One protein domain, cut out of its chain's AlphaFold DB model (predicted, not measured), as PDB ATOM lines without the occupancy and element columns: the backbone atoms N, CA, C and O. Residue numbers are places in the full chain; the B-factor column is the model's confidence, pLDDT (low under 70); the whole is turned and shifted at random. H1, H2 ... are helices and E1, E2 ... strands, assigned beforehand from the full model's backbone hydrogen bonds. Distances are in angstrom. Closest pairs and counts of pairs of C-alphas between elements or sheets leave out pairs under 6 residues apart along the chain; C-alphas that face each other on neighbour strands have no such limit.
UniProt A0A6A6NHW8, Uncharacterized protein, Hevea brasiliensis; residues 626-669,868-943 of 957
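What this domain is: This is residues 626 to 669 and 868 to 943 of the 957 residues of an uncharacterized protein of Hevea brasiliensis (UniProt A0A6A6NHW8). Six strands, neighbour to neighbour antiparallel, ring round into one small closed barrel, and the short helix H4 sits inside it, over E4. The first printed stretch, with H1, H2 and H3, lies outside this barrel: H1 and H2 are set off from it, and a long link leads from H2 to H3, beside H4. The printed part has 120 residues, with four named helices and six named strands in the order H1 H2 H3 E1 E2 H4 E3 E4 E5 E6, class mixed. It is compact, with a radius of gyration of the C-alphas of 13.5 A, and rounded, spanning 34 by 31 by 31 A.

How they stand to each other: Round the barrel run E1, residues 868 to 877, E2, 880 to 884, E5, 920 to 925, E4, 908 to 915, E3, 901 to 903, and E6, 935 to 942, which closes back on E1. E1 bends by 72 degrees at residue 874, and its pairing is staggered: residues 868 to 871 pair with E6 and 872 to 877 with E2. In the hairpin E1 and E2, N 874 and O 882 are within hydrogen-bond range at 2.8 A; between the neighbours E1 and E6, N 871 and O 935 are within hydrogen-bond range at 2.8 A. E2 and E5 have N 883 and O 921 at 2.8 A, and E3 and E6 have N 936 and O 902 at 2.8 A. E3, E4 and E5 form a meander, each strand the antiparallel neighbour of the one before, with N 909 and O 901 at 2.8 A and N 912 and O 922 at 2.8 A. With E6, the antiparallel neighbour of E3, they make a Greek key. E4 bends by 59 degrees at residue 912. H4, residues 890 to 895, is on the barrel and inside it, at a height over the sheet of 8.6 A; its closest C-alphas to E4 are those of Pro 890 and Pro 914, 5.6 A. It runs slantwise to the strands, at 35 degrees to E4 on the local plane. H3, residues 657 to 660, only just touches H4, with 3 pairs of C-alphas within 8 A; the closest are those of Arg 658 and Asp 892, 5.5 A. H1, residues 626 to 638, and H2, residues 640 to 644, are close but not clearly touching, the closest C-alphas being those of Lys 636 and Asp 642, 7.2 A. H1, H2 and H3 are not on the barrel. Every O i to N i+4 pair is within hydrogen-bond range in H1 and H4; H2 has 0 of 1, with 1 of 2 O i to N i+3 pairs, and H3 is too short for an O i to N i+4 pair.

Where its parts are: H1 begins at C-alpha 626, (204.625, 147.300, 47.113), and measures 18.4 A. E1, 24.5 A long, begins at C-alpha 868, (196.882, 169.027, 46.107). E4 measures 20.2 A and E5 16.1 A. E6, 23.6 A, ends at C-alpha 942, (186.405, 173.443, 36.734).

The domain as a whole: The two C-alphas farthest apart are those of Ser 877 and Ala 943, 38.9 A. Residues 670 to 867 are not printed, and C-alphas 669 and 868 stand 14.0 A apart across this cut. The link from H2 to H3 is long. The mean pLDDT of the printed part is 78.8; residues 626 to 633, 635 to 647 and 662 to 669 are under 70.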
ATOM      1  N   GLU A 626     204.976 147.542  45.711       62.50
ATOM      2  CA  GLU A 626     204.625 147.300  47.113       62.50
ATOM      3  C   GLU A 626     205.549 148.059  48.075       62.50
ATOM      4  O   GLU A 626     205.077 148.604  49.063       62.50
ATOM      5  N   GLN A 627     206.846 148.175  47.763       66.88
ATOM      6  CA  GLN A 627     207.804 148.937  48.573       66.88
ATOM      7  C   GLN A 627     207.538 150.447  48.523       66.88
ATOM      8  O   GLN A 627     207.710 151.122  49.533       66.88
ATOM      9  N   ILE A 628     207.100 150.979  47.376       65.44
ATOM     10  CA  ILE A 628     206.719 152.394  47.241       65.44
ATOM     11  C   ILE A 628     205.426 152.669  48.021       65.44
ATOM     12  O   ILE A 628     205.362 153.647  48.766       65.44
ATOM     13  N   GLU A 629     204.423 151.796  47.897       65.62
ATOM     14  CA  GLU A 629     203.158 151.895  48.639       65.62
ATOM     15  C   GLU A 629     203.393 151.794  50.164       65.62
ATOM     16  O   GLU A 629     202.906 152.639  50.919       65.62
ATOM     17  N   ASP A 630     204.214 150.844  50.627       69.19
ATOM     18  CA  ASP A 630     204.569 150.696  52.044       69.19
ATOM     19  C   ASP A 630     205.428 151.849  52.584       69.19
ATOM     20  O   ASP A 630     205.255 152.242  53.738       69.19
ATOM     21  N   ASP A 631     206.362 152.406  51.808       67.25
ATOM     22  CA  ASP A 631     207.184 153.535  52.267       67.25
ATOM     23  C   ASP A 631     206.372 154.837  52.345       67.25
ATOM     24  O   ASP A 631     206.508 155.569  53.325       67.25
ATOM     25  N   ILE A 632     205.453 155.090  51.403       65.94
ATOM     26  CA  ILE A 632     204.478 156.194  51.506       65.94
ATOM     27  C   ILE A 632     203.609 156.016  52.760       65.94
ATOM     28  O   ILE A 632     203.422 156.957  53.532       65.94
ATOM     29  N   LYS A 633     203.124 154.796  53.013       68.75
ATOM     30  CA  LYS A 633     202.300 154.451  54.180       68.75
ATOM     31  C   LYS A 633     203.048 154.624  55.508       68.75
ATOM     32  O   LYS A 633     202.473 155.155  56.457       68.75
ATOM     33  N   LYS A 634     204.336 154.258  55.572       70.69
ATOM     34  CA  LYS A 634     205.215 154.519  56.730       70.69
ATOM     35  C   LYS A 634     205.407 156.017  56.959       70.69
ATOM     36  O   LYS A 634     205.222 156.469  58.086       70.69
ATOM     37  N   ILE A 635     205.718 156.783  55.907       63.31
ATOM     38  CA  ILE A 635     205.883 158.245  55.984       63.31
ATOM     39  C   ILE A 635     204.601 158.893  56.524       63.31
ATOM     40  O   ILE A 635     204.669 159.653  57.486       63.31
ATOM     41  N   LYS A 636     203.426 158.518  56.007       59.78
ATOM     42  CA  LYS A 636     202.135 159.011  56.517       59.78
ATOM     43  C   LYS A 636     201.885 158.642  57.979       59.78
ATOM     44  O   LYS A 636     201.484 159.503  58.752       59.78
ATOM     45  N   SER A 637     202.211 157.419  58.401       58.62
ATOM     46  CA  SER A 637     202.098 157.026  59.818       58.62
ATOM     47  C   SER A 637     203.037 157.791  60.767       58.62
ATOM     48  O   SER A 637     202.796 157.808  61.972       58.62
ATOM     49  N   ALA A 638     204.081 158.444  60.242       53.75
ATOM     50  CA  ALA A 638     204.976 159.324  60.995       53.75
ATOM     51  C   ALA A 638     204.544 160.807  60.980       53.75
ATOM     52  O   ALA A 638     205.087 161.603  61.748       53.75
ATOM     53  N   HIS A 639     203.565 161.179  60.147       48.84
ATOM     54  CA  HIS A 639     203.058 162.545  59.985       48.84
ATOM     55  C   HIS A 639     201.520 162.596  60.132       48.84
ATOM     56  O   HIS A 639     200.821 162.918  59.172       48.84
ATOM     57  N   PRO A 640     200.962 162.304  61.327       46.06
ATOM     58  CA  PRO A 640     199.508 162.260  61.543       46.06
ATOM     59  C   PRO A 640     198.798 163.607  61.307       46.06
ATOM     60  O   PRO A 640     197.604 163.632  61.028       46.06
ATOM     61  N   GLU A 641     199.527 164.725  61.357       41.22
ATOM     62  CA  GLU A 641     199.018 166.067  61.030       41.22
ATOM     63  C   GLU A 641     198.647 166.234  59.536       41.22
ATOM     64  O   GLU A 641     197.914 167.157  59.181       41.22
ATOM     65  N   ASP A 642     199.089 165.332  58.645       41.62
ATOM     66  CA  ASP A 642     198.681 165.342  57.233       41.62
ATOM     67  C   ASP A 642     197.206 164.900  57.034       41.62
ATOM     68  O   ASP A 642     196.610 165.242  56.011       41.62
ATOM     69  N   GLU A 643     196.567 164.212  57.997       42.25
ATOM     70  CA  GLU A 643     195.173 163.735  57.853       42.25
ATOM     71  C   GLU A 643     194.111 164.858  57.864       42.25
ATOM     72  O   GLU A 643     192.985 164.647  57.405       42.25
ATOM     73  N   GLU A 644     194.445 166.077  58.308       44.41
ATOM     74  CA  GLU A 644     193.501 167.210  58.352       44.41
ATOM     75  C   GLU A 644     193.179 167.834  56.973       44.41
ATOM     76  O   GLU A 644     192.327 168.725  56.879       44.41
ATOM     77  N   PHE A 645     193.824 167.396  55.883       52.91
ATOM     78  CA  PHE A 645     193.784 168.075  54.580       52.91
ATOM     79  C   PHE A 645     192.932 167.345  53.518       52.91
ATOM     80  O   PHE A 645     193.457 166.611  52.678       52.91
ATOM     81  N   PRO A 646     191.607 167.600  53.431       60.22
ATOM     82  CA  PRO A 646     190.708 166.847  52.554       60.22
ATOM     83  C   PRO A 646     190.906 167.091  51.048       60.22
ATOM     84  O   PRO A 646     190.223 166.447  50.255       60.22
ATOM     85  N   ASP A 647     191.780 168.002  50.613       68.00
ATOM     86  CA  ASP A 647     192.038 168.274  49.186       68.00
ATOM     87  C   ASP A 647     193.289 167.561  48.634       68.00
ATOM     88  O   ASP A 647     193.584 167.687  47.441       68.00
ATOM     89  N   GLU A 648     194.014 166.816  49.471       74.69
ATOM     90  CA  GLU A 648     195.172 166.023  49.047       74.69
ATOM     91  C   GLU A 648     194.748 164.771  48.261       74.69
ATOM     92  O   GLU A 648     193.726 164.134  48.546       74.69
ATOM     93  N   VAL A 649     195.508 164.456  47.210       77.44
ATOM     94  CA  VAL A 649     195.265 163.337  46.291       77.44
ATOM     95  C   VAL A 649     196.606 162.733  45.881       77.44
ATOM     96  O   VAL A 649     197.478 163.428  45.365       77.44
ATOM     97  N   GLU A 650     196.758 161.427  46.082       75.19
ATOM     98  CA  GLU A 650     197.937 160.675  45.643       75.19
ATOM     99  C   GLU A 650     197.969 160.531  44.115       75.19
ATOM    100  O   GLU A 650     196.929 160.445  43.455       75.19
ATOM    101  N   THR A 651     199.169 160.480  43.535       79.06
ATOM    102  CA  THR A 651     199.328 160.181  42.110       79.06
ATOM    103  C   THR A 651     199.275 158.667  41.880       79.06
ATOM    104  O   THR A 651     200.017 157.929  42.534       79.06
ATOM    105  N   PRO A 652     198.404 158.169  40.976       78.38
ATOM    106  CA  PRO A 652     198.280 156.735  40.738       78.38
ATOM    107  C   PRO A 652     199.576 156.166  40.148       78.38
ATOM    108  O   PRO A 652     200.188 156.770  39.269       78.38
ATOM    109  N   LEU A 653     199.973 154.981  40.613       74.00
ATOM    110  CA  LEU A 653     201.174 154.284  40.139       74.00
ATOM    111  C   LEU A 653     200.991 153.704  38.723       74.00
ATOM    112  O   LEU A 653     201.922 153.721  37.920       74.00
ATOM    113  N   ASP A 654     199.784 153.223  38.406       74.38
ATOM    114  CA  ASP A 654     199.476 152.531  37.145       74.38
ATOM    115  C   ASP A 654     199.343 153.471  35.933       74.38
ATOM    116  O   ASP A 654     199.735 153.128  34.815       74.38
ATOM    117  N   ILE A 655     198.794 154.673  36.135       81.25
ATOM    118  CA  ILE A 655     198.429 155.611  35.064       81.25
ATOM    119  C   ILE A 655     199.368 156.826  35.120       81.25
ATOM    120  O   ILE A 655     199.460 157.443  36.180       81.25
ATOM    121  N   PRO A 656     200.022 157.238  34.010       80.94
ATOM    122  CA  PRO A 656     200.835 158.456  33.987       80.94
ATOM    123  C   PRO A 656     200.052 159.659  34.515       80.94
ATOM    124  O   PRO A 656     198.921 159.903  34.077       80.94
ATOM    125  N   ALA A 657     200.652 160.441  35.411       79.88
ATOM    126  CA  ALA A 657     199.972 161.556  36.061       79.88
ATOM    127  C   ALA A 657     199.493 162.589  35.028       79.88
ATOM    128  O   ALA A 657     198.394 163.125  35.169       79.88
ATOM    129  N   ARG A 658     200.242 162.789  33.929       79.62
ATOM    130  CA  ARG A 658     199.807 163.644  32.813       79.62
ATOM    131  C   ARG A 658     198.533 163.152  32.121       79.62
ATOM    132  O   ARG A 658     197.731 163.981  31.723       79.62
ATOM    133  N   LYS A 659     198.308 161.831  32.007       79.44
ATOM    134  CA  LYS A 659     197.071 161.264  31.428       79.44
ATOM    135  C   LYS A 659     195.917 161.333  32.434       79.44
ATOM    136  O   LYS A 659     194.827 161.770  32.081       79.44
ATOM    137  N   HIS A 660     196.164 160.980  33.697       77.56
ATOM    138  CA  HIS A 660     195.153 161.035  34.763       77.56
ATOM    139  C   HIS A 660     194.644 162.465  35.038       77.56
ATOM    140  O   HIS A 660     193.457 162.671  35.295       77.56
ATOM    141  N   PHE A 661     195.522 163.465  34.936       75.06
ATOM    142  CA  PHE A 661     195.198 164.879  35.133       75.06
ATOM    143  C   PHE A 661     195.158 165.692  33.823       75.06
ATOM    144  O   PHE A 661     195.175 166.915  33.883       75.06
ATOM    145  N   ALA A 662     195.059 165.053  32.647       61.81
ATOM    146  CA  ALA A 662     195.078 165.739  31.340       61.81
ATOM    147  C   ALA A 662     193.983 166.809  31.186       61.81
ATOM    148  O   ALA A 662     194.163 167.812  30.510       61.81
ATOM    149  N   SER A 663     192.837 166.595  31.837       58.38
ATOM    150  CA  SER A 663     191.683 167.500  31.831       58.38
ATOM    151  C   SER A 663     191.657 168.411  33.067       58.38
ATOM    152  O   SER A 663     190.612 168.552  33.716       58.38
ATOM    153  N   ILE A 664     192.823 168.941  33.451       63.81
ATOM    154  CA  ILE A 664     193.042 169.833  34.598       63.81
ATOM    155  C   ILE A 664     193.998 170.949  34.179       63.81
ATOM    156  O   ILE A 664     195.088 170.684  33.677       63.81
ATOM    157  N   GLU A 665     193.602 172.193  34.421       57.31
ATOM    158  CA  GLU A 665     194.393 173.362  34.052       57.31
ATOM    159  C   GLU A 665     195.519 173.616  35.065       57.31
ATOM    160  O   GLU A 665     195.358 173.503  36.288       57.31
ATOM    161  N   ILE A 666     196.684 173.982  34.531       55.31
ATOM    162  CA  ILE A 666     197.862 174.389  35.296       55.31
ATOM    163  C   ILE A 666     197.823 175.911  35.443       55.31
ATOM    164  O   ILE A 666     197.991 176.640  34.470       55.31
ATOM    165  N   ALA A 667     197.616 176.394  36.668       52.19
ATOM    166  CA  ALA A 667     197.528 177.821  36.968       52.19
ATOM    167  C   ALA A 667     198.362 178.169  38.207       52.19
ATOM    168  O   ALA A 667     198.047 177.712  39.306       52.19
ATOM    169  N   GLU A 668     199.382 179.024  38.050       49.00
ATOM    170  CA  GLU A 668     200.179 179.521  39.186       49.00
ATOM    171  C   GLU A 668     199.302 180.289  40.189       49.00
ATOM    172  O   GLU A 668     199.437 180.113  41.396       49.00
ATOM    173  N   ASN A 669     198.361 181.112  39.707       51.03
ATOM    174  CA  ASN A 669     197.478 181.904  40.564       51.03
ATOM    175  C   ASN A 669     196.037 181.983  40.040       51.03
ATOM    176  O   ASN A 669     195.729 182.747  39.123       51.03
ATOM    177  N   ILE A 868     195.518 168.877  45.598       86.25
ATOM    178  CA  ILE A 868     196.882 169.027  46.107       86.25
ATOM    179  C   ILE A 868     197.619 167.711  45.876       86.25
ATOM    180  O   ILE A 868     197.210 166.682  46.408       86.25
ATOM    181  N   LEU A 869     198.694 167.750  45.089       87.50
ATOM    182  CA  LEU A 869     199.651 166.643  45.005       87.50
ATOM    183  C   LEU A 869     200.756 166.890  46.032       87.50
ATOM    184  O   LEU A 869     201.268 168.010  46.112       87.50
ATOM    185  N   THR A 870     201.123 165.870  46.801       88.81
ATOM    186  CA  THR A 870     202.161 165.942  47.838       88.81
ATOM    187  C   THR A 870     203.431 165.203  47.428       88.81
ATOM    188  O   THR A 870     203.403 164.274  46.627       88.81
ATOM    189  N   GLY A 871     204.572 165.640  47.953       89.12
ATOM    190  CA  GLY A 871     205.877 165.026  47.738       89.12
ATOM    191  C   GLY A 871     206.836 165.354  48.873       89.12
ATOM    192  O   GLY A 871     206.727 166.399  49.515       89.12
ATOM    193  N   TYR A 872     207.795 164.464  49.106       88.81
ATOM    194  CA  TYR A 872     208.659 164.510  50.285       88.81
ATOM    195  C   TYR A 872     210.129 164.773  49.887       88.81
ATOM    196  O   TYR A 872     210.624 164.155  48.932       88.81
ATOM    197  N   PRO A 873     210.844 165.700  50.556       90.12
ATOM    198  CA  PRO A 873     212.217 166.069  50.218       90.12
ATOM    199  C   PRO A 873     213.222 165.028  50.739       90.12
ATOM    200  O   PRO A 873     213.469 164.904  51.933       90.12
ATOM    201  N   GLN A 874     213.864 164.296  49.826       85.56
ATOM    202  CA  GLN A 874     214.852 163.264  50.163       85.56
ATOM    203  C   GLN A 874     216.234 163.847  50.513       85.56
ATOM    204  O   GLN A 874     216.964 163.273  51.319       85.56
ATOM    205  N   ARG A 875     216.618 164.966  49.885       84.31
ATOM    206  CA  ARG A 875     217.855 165.720  50.169       84.31
ATOM    207  C   ARG A 875     217.564 167.216  50.046       84.31
ATOM    208  O   ARG A 875     216.911 167.618  49.083       84.31
ATOM    209  N   VAL A 876     218.089 168.038  50.955       86.44
ATOM    210  CA  VAL A 876     217.986 169.509  50.902       86.44
ATOM    211  C   VAL A 876     219.385 170.123  50.997       86.44
ATOM    212  O   VAL A 876     220.215 169.656  51.769       86.44
ATOM    213  N   SER A 877     219.657 171.157  50.200       84.06
ATOM    214  CA  SER A 877     220.915 171.906  50.193       84.06
ATOM    215  C   SER A 877     220.641 173.387  49.914       84.06
ATOM    216  O   SER A 877     220.344 173.789  48.785       84.06
ATOM    217  N   LYS A 878     220.718 174.211  50.968       85.19
ATOM    218  CA  LYS A 878     220.342 175.637  50.956       85.19
ATOM    219  C   LYS A 878     218.929 175.829  50.364       85.19
ATOM    220  O   LYS A 878     217.956 175.408  50.976       85.19
ATOM    221  N   LEU A 879     218.819 176.438  49.181       86.88
ATOM    222  CA  LEU A 879     217.558 176.720  48.472       86.88
ATOM    223  C   LEU A 879     217.134 175.617  47.478       86.88
ATOM    224  O   LEU A 879     216.091 175.731  46.833       86.88
ATOM    225  N   LYS A 880     217.950 174.570  47.306       89.75
ATOM    226  CA  LYS A 880     217.715 173.454  46.379       89.75
ATOM    227  C   LYS A 880     217.243 172.231  47.171       89.75
ATOM    228  O   LYS A 880     217.838 171.900  48.194       89.75
ATOM    229  N   ALA A 881     216.230 171.518  46.689       91.44
ATOM    230  CA  ALA A 881     215.790 170.247  47.275       91.44
ATOM    231  C   ALA A 881     215.550 169.191  46.190       91.44
ATOM    232  O   ALA A 881     215.140 169.522  45.079       91.44
ATOM    233  N   SER A 882     215.795 167.923  46.511       91.06
ATOM    234  CA  SER A 882     215.407 166.774  45.687       91.06
ATOM    235  C   SER A 882     214.151 166.146  46.284       91.06
ATOM    236  O   SER A 882     214.190 165.667  47.417       91.06
ATOM    237  N   VAL A 883     213.044 166.172  45.545       90.81
ATOM    238  CA  VAL A 883     211.712 165.732  45.985       90.81
ATOM    239  C   VAL A 883     211.356 164.405  45.311       90.81
ATOM    240  O   VAL A 883     211.640 164.201  44.128       90.81
ATOM    241  N   ARG A 884     210.729 163.498  46.068       88.69
ATOM    242  CA  ARG A 884     210.205 162.202  45.605       88.69
ATOM    243  C   ARG A 884     208.711 162.051  45.898       88.69
ATOM    244  O   ARG A 884     208.124 162.847  46.628       88.69
ATOM    245  N   TYR A 885     208.123 161.009  45.313       86.12
ATOM    246  CA  TYR A 885     206.757 160.515  45.540       86.12
ATOM    247  C   TYR A 885     205.598 161.426  45.093       86.12
ATOM    248  O   TYR A 885     204.461 160.973  45.095       86.12
ATOM    249  N   MET A 886     205.870 162.642  44.595       87.88
ATOM    250  CA  MET A 886     204.858 163.453  43.895       87.88
ATOM    251  C   MET A 886     204.534 162.909  42.498       87.88
ATOM    252  O   MET A 886     203.389 162.971  42.059       87.88
ATOM    253  N   PHE A 887     205.523 162.342  41.807       89.12
ATOM    254  CA  PHE A 887     205.375 161.714  40.495       89.12
ATOM    255  C   PHE A 887     206.219 160.440  40.428       89.12
ATOM    256  O   PHE A 887     207.216 160.318  41.139       89.12
ATOM    257  N   HIS A 888     205.845 159.528  39.525       86.69
ATOM    258  CA  HIS A 888     206.525 158.235  39.339       86.69
ATOM    259  C   HIS A 888     207.256 158.117  37.990       86.69
ATOM    260  O   HIS A 888     208.094 157.235  37.829       86.69
ATOM    261  N   LYS A 889     206.992 159.023  37.033       85.81
ATOM    262  CA  LYS A 889     207.618 159.061  35.695       85.81
ATOM    263  C   LYS A 889     208.255 160.436  35.421       85.81
ATOM    264  O   LYS A 889     207.658 161.456  35.768       85.81
ATOM    265  N   PRO A 890     209.439 160.513  34.778       87.31
ATOM    266  CA  PRO A 890     210.161 161.773  34.568       87.31
ATOM    267  C   PRO A 890     209.497 162.664  33.509       87.31
ATOM    268  O   PRO A 890     209.692 163.876  33.500       87.31
ATOM    269  N   GLU A 891     208.689 162.074  32.630       86.44
ATOM    270  CA  GLU A 891     207.853 162.775  31.653       86.44
ATOM    271  C   GLU A 891     206.782 163.634  32.337       86.44
ATOM    272  O   GLU A 891     206.553 164.771  31.938       86.44
ATOM    273  N   ASP A 892     206.165 163.114  33.401       87.31
ATOM    274  CA  ASP A 892     205.138 163.834  34.153       87.31
ATOM    275  C   ASP A 892     205.768 165.023  34.903       87.31
ATOM    276  O   ASP A 892     205.226 166.125  34.887       87.31
ATOM    277  N   VAL A 893     206.983 164.858  35.446       88.06
ATOM    278  CA  VAL A 893     207.783 165.966  36.013       88.06
ATOM    279  C   VAL A 893     208.081 167.053  34.970       88.06
ATOM    280  O   VAL A 893     208.078 168.238  35.304       88.06
ATOM    281  N   ARG A 894     208.339 166.684  33.704       87.25
ATOM    282  CA  ARG A 894     208.522 167.655  32.608       87.25
ATOM    283  C   ARG A 894     207.210 168.375  32.281       87.25
ATOM    284  O   ARG A 894     207.233 169.591  32.123       87.25
ATOM    285  N   TRP A 895     206.089 167.652  32.239       84.81
ATOM    286  CA  TRP A 895     204.750 168.202  31.988       84.81
ATOM    287  C   TRP A 895     204.331 169.227  33.054       84.81
ATOM    288  O   TRP A 895     203.934 170.341  32.725       84.81
ATOM    289  N   PHE A 896     204.495 168.896  34.337       87.31
ATOM    290  CA  PHE A 896     204.147 169.783  35.454       87.31
ATOM    291  C   PHE A 896     205.249 170.796  35.824       87.31
ATOM    292  O   PHE A 896     205.109 171.527  36.804       87.31
ATOM    293  N   LYS A 897     206.329 170.906  35.036       86.69
ATOM    294  CA  LYS A 897     207.418 171.873  35.274       86.69
ATOM    295  C   LYS A 897     206.965 173.346  35.390       86.69
ATOM    296  O   LYS A 897     207.577 174.053  36.193       86.69
ATOM    297  N   PRO A 898     205.936 173.834  34.662       85.88
ATOM    298  CA  PRO A 898     205.457 175.216  34.795       85.88
ATOM    299  C   PRO A 898     204.685 175.530  36.090       85.88
ATOM    300  O   PRO A 898     204.365 176.692  36.316       85.88
ATOM    301  N   VAL A 899     204.340 174.539  36.920       84.31
ATOM    302  CA  VAL A 899     203.496 174.755  38.109       84.31
ATOM    303  C   VAL A 899     204.317 175.334  39.272       84.31
ATOM    304  O   VAL A 899     205.382 174.810  39.611       84.31
ATOM    305  N   GLU A 900     203.799 176.365  39.950       87.94
ATOM    306  CA  GLU A 900     204.351 176.814  41.235       87.94
ATOM    307  C   GLU A 900     204.060 175.779  42.341       87.94
ATOM    308  O   GLU A 900     202.913 175.410  42.616       87.94
ATOM    309  N   MET A 901     205.121 175.314  43.001       89.06
ATOM    310  CA  MET A 901     205.050 174.486  44.203       89.06
ATOM    311  C   MET A 901     205.152 175.359  45.451       89.06
ATOM    312  O   MET A 901     205.785 176.416  45.463       89.06
ATOM    313  N   TRP A 902     204.585 174.869  46.541       90.62
ATOM    314  CA  TRP A 902     204.603 175.501  47.855       90.62
ATOM    315  C   TRP A 902     204.870 174.439  48.929       90.62
ATOM    316  O   TRP A 902     204.802 173.247  48.645       90.62
ATOM    317  N   THR A 903     205.194 174.828  50.159       88.81
ATOM    318  CA  THR A 903     205.263 173.897  51.302       88.81
ATOM    319  C   THR A 903     204.221 174.261  52.348       88.81
ATOM    320  O   THR A 903     203.785 175.414  52.413       88.81
ATOM    321  N   LYS A 904     203.841 173.309  53.214       84.00
ATOM    322  CA  LYS A 904     202.936 173.596  54.348       84.00
ATOM    323  C   LYS A 904     203.479 174.721  55.252       84.00
ATOM    324  O   LYS A 904     202.707 175.514  55.775       84.00
ATOM    325  N   CYS A 905     204.803 174.885  55.309       82.88
ATOM    326  CA  CYS A 905     205.506 175.978  55.989       82.88
ATOM    327  C   CYS A 905     205.623 177.295  55.179       82.88
ATOM    328  O   CYS A 905     206.497 178.113  55.465       82.88
ATOM    329  N   GLY A 906     204.803 177.508  54.145       83.50
ATOM    330  CA  GLY A 906     204.685 178.787  53.426       83.50
ATOM    331  C   GLY A 906     205.808 179.128  52.435       83.50
ATOM    332  O   GLY A 906     205.791 180.206  51.839       83.50
ATOM    333  N   ARG A 907     206.778 178.230  52.219       88.69
ATOM    334  CA  ARG A 907     207.845 178.410  51.215       88.69
ATOM    335  C   ARG A 907     207.262 178.208  49.809       88.69
ATOM    336  O   ARG A 907     206.330 177.424  49.650       88.69
ATOM    337  N   ARG A 908     207.802 178.881  48.789       90.38
ATOM    338  CA  ARG A 908     207.374 178.782  47.375       90.38
ATOM    339  C   ARG A 908     208.548 178.436  46.464       90.38
ATOM    340  O   ARG A 908     209.678 178.818  46.763       90.38
ATOM    341  N   GLY A 909     208.307 177.706  45.378       90.31
ATOM    342  CA  GLY A 909     209.364 177.194  44.507       90.31
ATOM    343  C   GLY A 909     208.885 176.628  43.171       90.31
ATOM    344  O   GLY A 909     207.691 176.517  42.907       90.31
ATOM    345  N   ARG A 910     209.837 176.263  42.308       91.19
ATOM    346  CA  ARG A 910     209.600 175.750  40.945       91.19
ATOM    347  C   ARG A 910     210.490 174.539  40.636       91.19
ATOM    348  O   ARG A 910     211.537 174.342  41.259       91.19
ATOM    349  N   ILE A 911     210.061 173.707  39.686       91.88
ATOM    350  CA  ILE A 911     210.796 172.511  39.241       91.88
ATOM    351  C   ILE A 911     211.935 172.935  38.304       91.88
ATOM    352  O   ILE A 911     211.708 173.619  37.307       91.88
ATOM    353  N   LYS A 912     213.169 172.495  38.583       90.38
ATOM    354  CA  LYS A 912     214.308 172.700  37.675       90.38
ATOM    355  C   LYS A 912     214.377 171.591  36.625       90.38
ATOM    356  O   LYS A 912     214.331 171.869  35.427       90.38
ATOM    357  N   GLU A 913     214.490 170.345  37.073       89.75
ATOM    358  CA  GLU A 913     214.798 169.181  36.232       89.75
ATOM    359  C   GLU A 913     214.358 167.863  36.914       89.75
ATOM    360  O   GLU A 913     214.435 167.770  38.146       89.75
ATOM    361  N   PRO A 914     213.905 166.842  36.158       92.19
ATOM    362  CA  PRO A 914     213.738 165.484  36.676       92.19
ATOM    363  C   PRO A 914     215.095 164.840  37.000       92.19
ATOM    364  O   PRO A 914     216.125 165.216  36.440       92.19
ATOM    365  N   VAL A 915     215.097 163.841  37.884       87.12
ATOM    366  CA  VAL A 915     216.289 163.091  38.302       87.12
ATOM    367  C   VAL A 915     216.019 161.589  38.218       87.12
ATOM    368  O   VAL A 915     215.269 161.031  39.016       87.12
ATOM    369  N   GLY A 916     216.686 160.923  37.274       82.19
ATOM    370  CA  GLY A 916     216.542 159.485  37.049       82.19
ATOM    371  C   GLY A 916     215.169 159.076  36.500       82.19
ATOM    372  O   GLY A 916     214.405 159.891  35.988       82.19
ATOM    373  N   THR A 917     214.872 157.781  36.593       76.81
ATOM    374  CA  THR A 917     213.694 157.133  35.992       76.81
ATOM    375  C   THR A 917     212.437 157.164  36.862       76.81
ATOM    376  O   THR A 917     211.336 157.061  36.337       76.81
ATOM    377  N   ASN A 918     212.574 157.325  38.181       78.69
ATOM    378  CA  ASN A 918     211.500 157.017  39.140       78.69
ATOM    379  C   ASN A 918     210.774 158.291  39.622       78.69
ATOM    380  O   ASN A 918     210.528 158.460  40.813       78.69
ATOM    381  N   GLY A 919     210.536 159.241  38.706       80.62
ATOM    382  CA  GLY A 919     209.759 160.471  38.942       80.62
ATOM    383  C   GLY A 919     210.313 161.473  39.970       80.62
ATOM    384  O   GLY A 919     209.644 162.457  40.279       80.62
ATOM    385  N   ALA A 920     211.529 161.268  40.484       88.19
ATOM    386  CA  ALA A 920     212.187 162.226  41.371       88.19
ATOM    387  C   ALA A 920     212.550 163.524  40.626       88.19
ATOM    388  O   ALA A 920     212.761 163.524  39.410       88.19
ATOM    389  N   MET A 921     212.655 164.639  41.351       93.00
ATOM    390  CA  MET A 921     212.881 165.959  40.755       93.00
ATOM    391  C   MET A 921     213.730 166.877  41.635       93.00
ATOM    392  O   MET A 921     213.652 166.822  42.859       93.00
ATOM    393  N   LYS A 922     214.517 167.761  41.012       92.31
ATOM    394  CA  LYS A 922     215.186 168.885  41.683       92.31
ATOM    395  C   LYS A 922     214.296 170.122  41.619       92.31
ATOM    396  O   LYS A 922     213.888 170.557  40.540       92.31
ATOM    397  N   CYS A 923     214.073 170.726  42.773       92.31
ATOM    398  CA  CYS A 923     213.248 171.906  42.985       92.31
ATOM    399  C   CYS A 923     214.107 173.042  43.562       92.31
ATOM    400  O   CYS A 923     215.070 172.791  44.291       92.31
ATOM    401  N   VAL A 924     213.749 174.288  43.255       92.88
ATOM    402  CA  VAL A 924     214.368 175.493  43.834       92.88
ATOM    403  C   VAL A 924     213.290 176.301  44.543       92.88
ATOM    404  O   VAL A 924     212.232 176.537  43.959       92.88
ATOM    405  N   PHE A 925     213.558 176.720  45.778       92.75
ATOM    406  CA  PHE A 925     212.621 177.441  46.640       92.75
ATOM    407  C   PHE A 925     213.168 178.804  47.080       92.75
ATOM    408  O   PHE A 925     214.373 179.044  47.076       92.75
ATOM    409  N   ASN A 926     212.273 179.694  47.509       90.38
ATOM    410  CA  ASN A 926     212.596 181.023  48.037       90.38
ATOM    411  C   ASN A 926     213.184 181.019  49.466       90.38
ATOM    412  O   ASN A 926     213.552 182.074  49.973       90.38
ATOM    413  N   GLY A 927     213.266 179.858  50.120       87.69
ATOM    414  CA  GLY A 927     213.807 179.699  51.468       87.69
ATOM    415  C   GLY A 927     214.303 178.276  51.721       87.69
ATOM    416  O   GLY A 927     213.997 177.358  50.961       87.69
ATOM    417  N   VAL A 928     215.080 178.092  52.791       87.12
ATOM    418  CA  VAL A 928     215.673 176.793  53.155       87.12
ATOM    419  C   VAL A 928     214.594 175.847  53.678       87.12
ATOM    420  O   VAL A 928     213.938 176.175  54.669       87.12
ATOM    421  N   LEU A 929     214.417 174.698  53.019       86.75
ATOM    422  CA  LEU A 929     213.504 173.633  53.454       86.75
ATOM    423  C   LEU A 929     214.103 172.806  54.601       86.75
ATOM    424  O   LEU A 929     215.320 172.726  54.762       86.75
ATOM    425  N   GLN A 930     213.233 172.137  55.350       85.25
ATOM    426  CA  GLN A 930     213.582 171.046  56.258       85.25
ATOM    427  C   GLN A 930     213.266 169.686  55.626       85.25
ATOM    428  O   GLN A 930     212.434 169.580  54.728       85.25
ATOM    429  N   GLN A 931     213.905 168.618  56.110       81.62
ATOM    430  CA  GLN A 931     213.671 167.259  55.597       81.62
ATOM    431  C   GLN A 931     212.266 166.711  55.936       81.62
ATOM    432  O   GLN A 931     211.809 165.765  55.305       81.62
ATOM    433  N   HIS A 932     211.570 167.333  56.895       80.81
ATOM    434  CA  HIS A 932     210.178 167.049  57.260       80.81
ATOM    435  C   HIS A 932     209.157 168.010  56.610       80.81
ATOM    436  O   HIS A 932     207.979 167.953  56.945       80.81
ATOM    437  N   ASP A 933     209.569 168.912  55.707       84.69
ATOM    438  CA  ASP A 933     208.622 169.771  54.983       84.69
ATOM    439  C   ASP A 933     207.869 168.966  53.909       84.69
ATOM    440  O   ASP A 933     208.471 168.562  52.913       84.69
ATOM    441  N   THR A 934     206.545 168.829  54.011       87.75
ATOM    442  CA  THR A 934     205.737 168.342  52.877       87.75
ATOM    443  C   THR A 934     205.698 169.403  51.766       87.75
ATOM    444  O   THR A 934     205.267 170.545  51.980       87.75
ATOM    445  N   VAL A 935     206.155 169.026  50.566       89.81
ATOM    446  CA  VAL A 935     206.087 169.837  49.340       89.81
ATOM    447  C   VAL A 935     204.763 169.558  48.638       89.81
ATOM    448  O   VAL A 935     204.389 168.409  48.425       89.81
ATOM    449  N   CYS A 936     204.072 170.616  48.240       89.44
ATOM    450  CA  CYS A 936     202.723 170.585  47.703       89.44
ATOM    451  C   CYS A 936     202.658 171.277  46.334       89.44
ATOM    452  O   CYS A 936     203.238 172.342  46.120       89.44
ATOM    453  N   MET A 937     201.875 170.719  45.416       87.81
ATOM    454  CA  MET A 937     201.539 171.321  44.124       87.81
ATOM    455  C   MET A 937     200.025 171.530  44.048       87.81
ATOM    456  O   MET A 937     199.263 170.607  44.331       87.81
ATOM    457  N   SER A 938     199.576 172.740  43.699       86.62
ATOM    458  CA  SER A 938     198.143 173.042  43.548       86.62
ATOM    459  C   SER A 938     197.711 172.904  42.089       86.62
ATOM    460  O   SER A 938     198.178 173.667  41.249       86.62
ATOM    461  N   LEU A 939     196.779 171.998  41.801       84.56
ATOM    462  CA  LEU A 939     196.118 171.868  40.498       84.56
ATOM    463  C   LEU A 939     194.632 172.245  40.617       84.56
ATOM    464  O   LEU A 939     194.030 172.068  41.683       84.56
ATOM    465  N   TYR A 940     194.023 172.754  39.541       82.88
ATOM    466  CA  TYR A 940     192.646 173.260  39.564       82.88
ATOM    467  C   TYR A 940     191.825 172.746  38.379       82.88
ATOM    468  O   TYR A 940     192.203 172.916  37.227       82.88
ATOM    469  N   LYS A 941     190.668 172.135  38.662       82.75
ATOM    470  CA  LYS A 941     189.709 171.696  37.635       82.75
ATOM    471  C   LYS A 941     188.364 172.396  37.808       82.75
ATOM    472  O   LYS A 941     187.821 172.392  38.915       82.75
ATOM    473  N   ARG A 942     187.782 172.921  36.725       85.12
ATOM    474  CA  ARG A 942     186.405 173.443  36.734       85.12
ATOM    475  C   ARG A 942     185.404 172.333  37.081       85.12
ATOM    476  O   ARG A 942     185.469 171.216  36.567       85.12
ATOM    477  N   ALA A 943     184.520 172.618  38.032       86.19
ATOM    478  CA  ALA A 943     183.709 171.625  38.723       86.19
ATOM    479  C   ALA A 943     182.213 171.885  38.514       86.19
ATOM    480  O   ALA A 943     181.613 172.736  39.167       86.19
TER     481      ALA A 943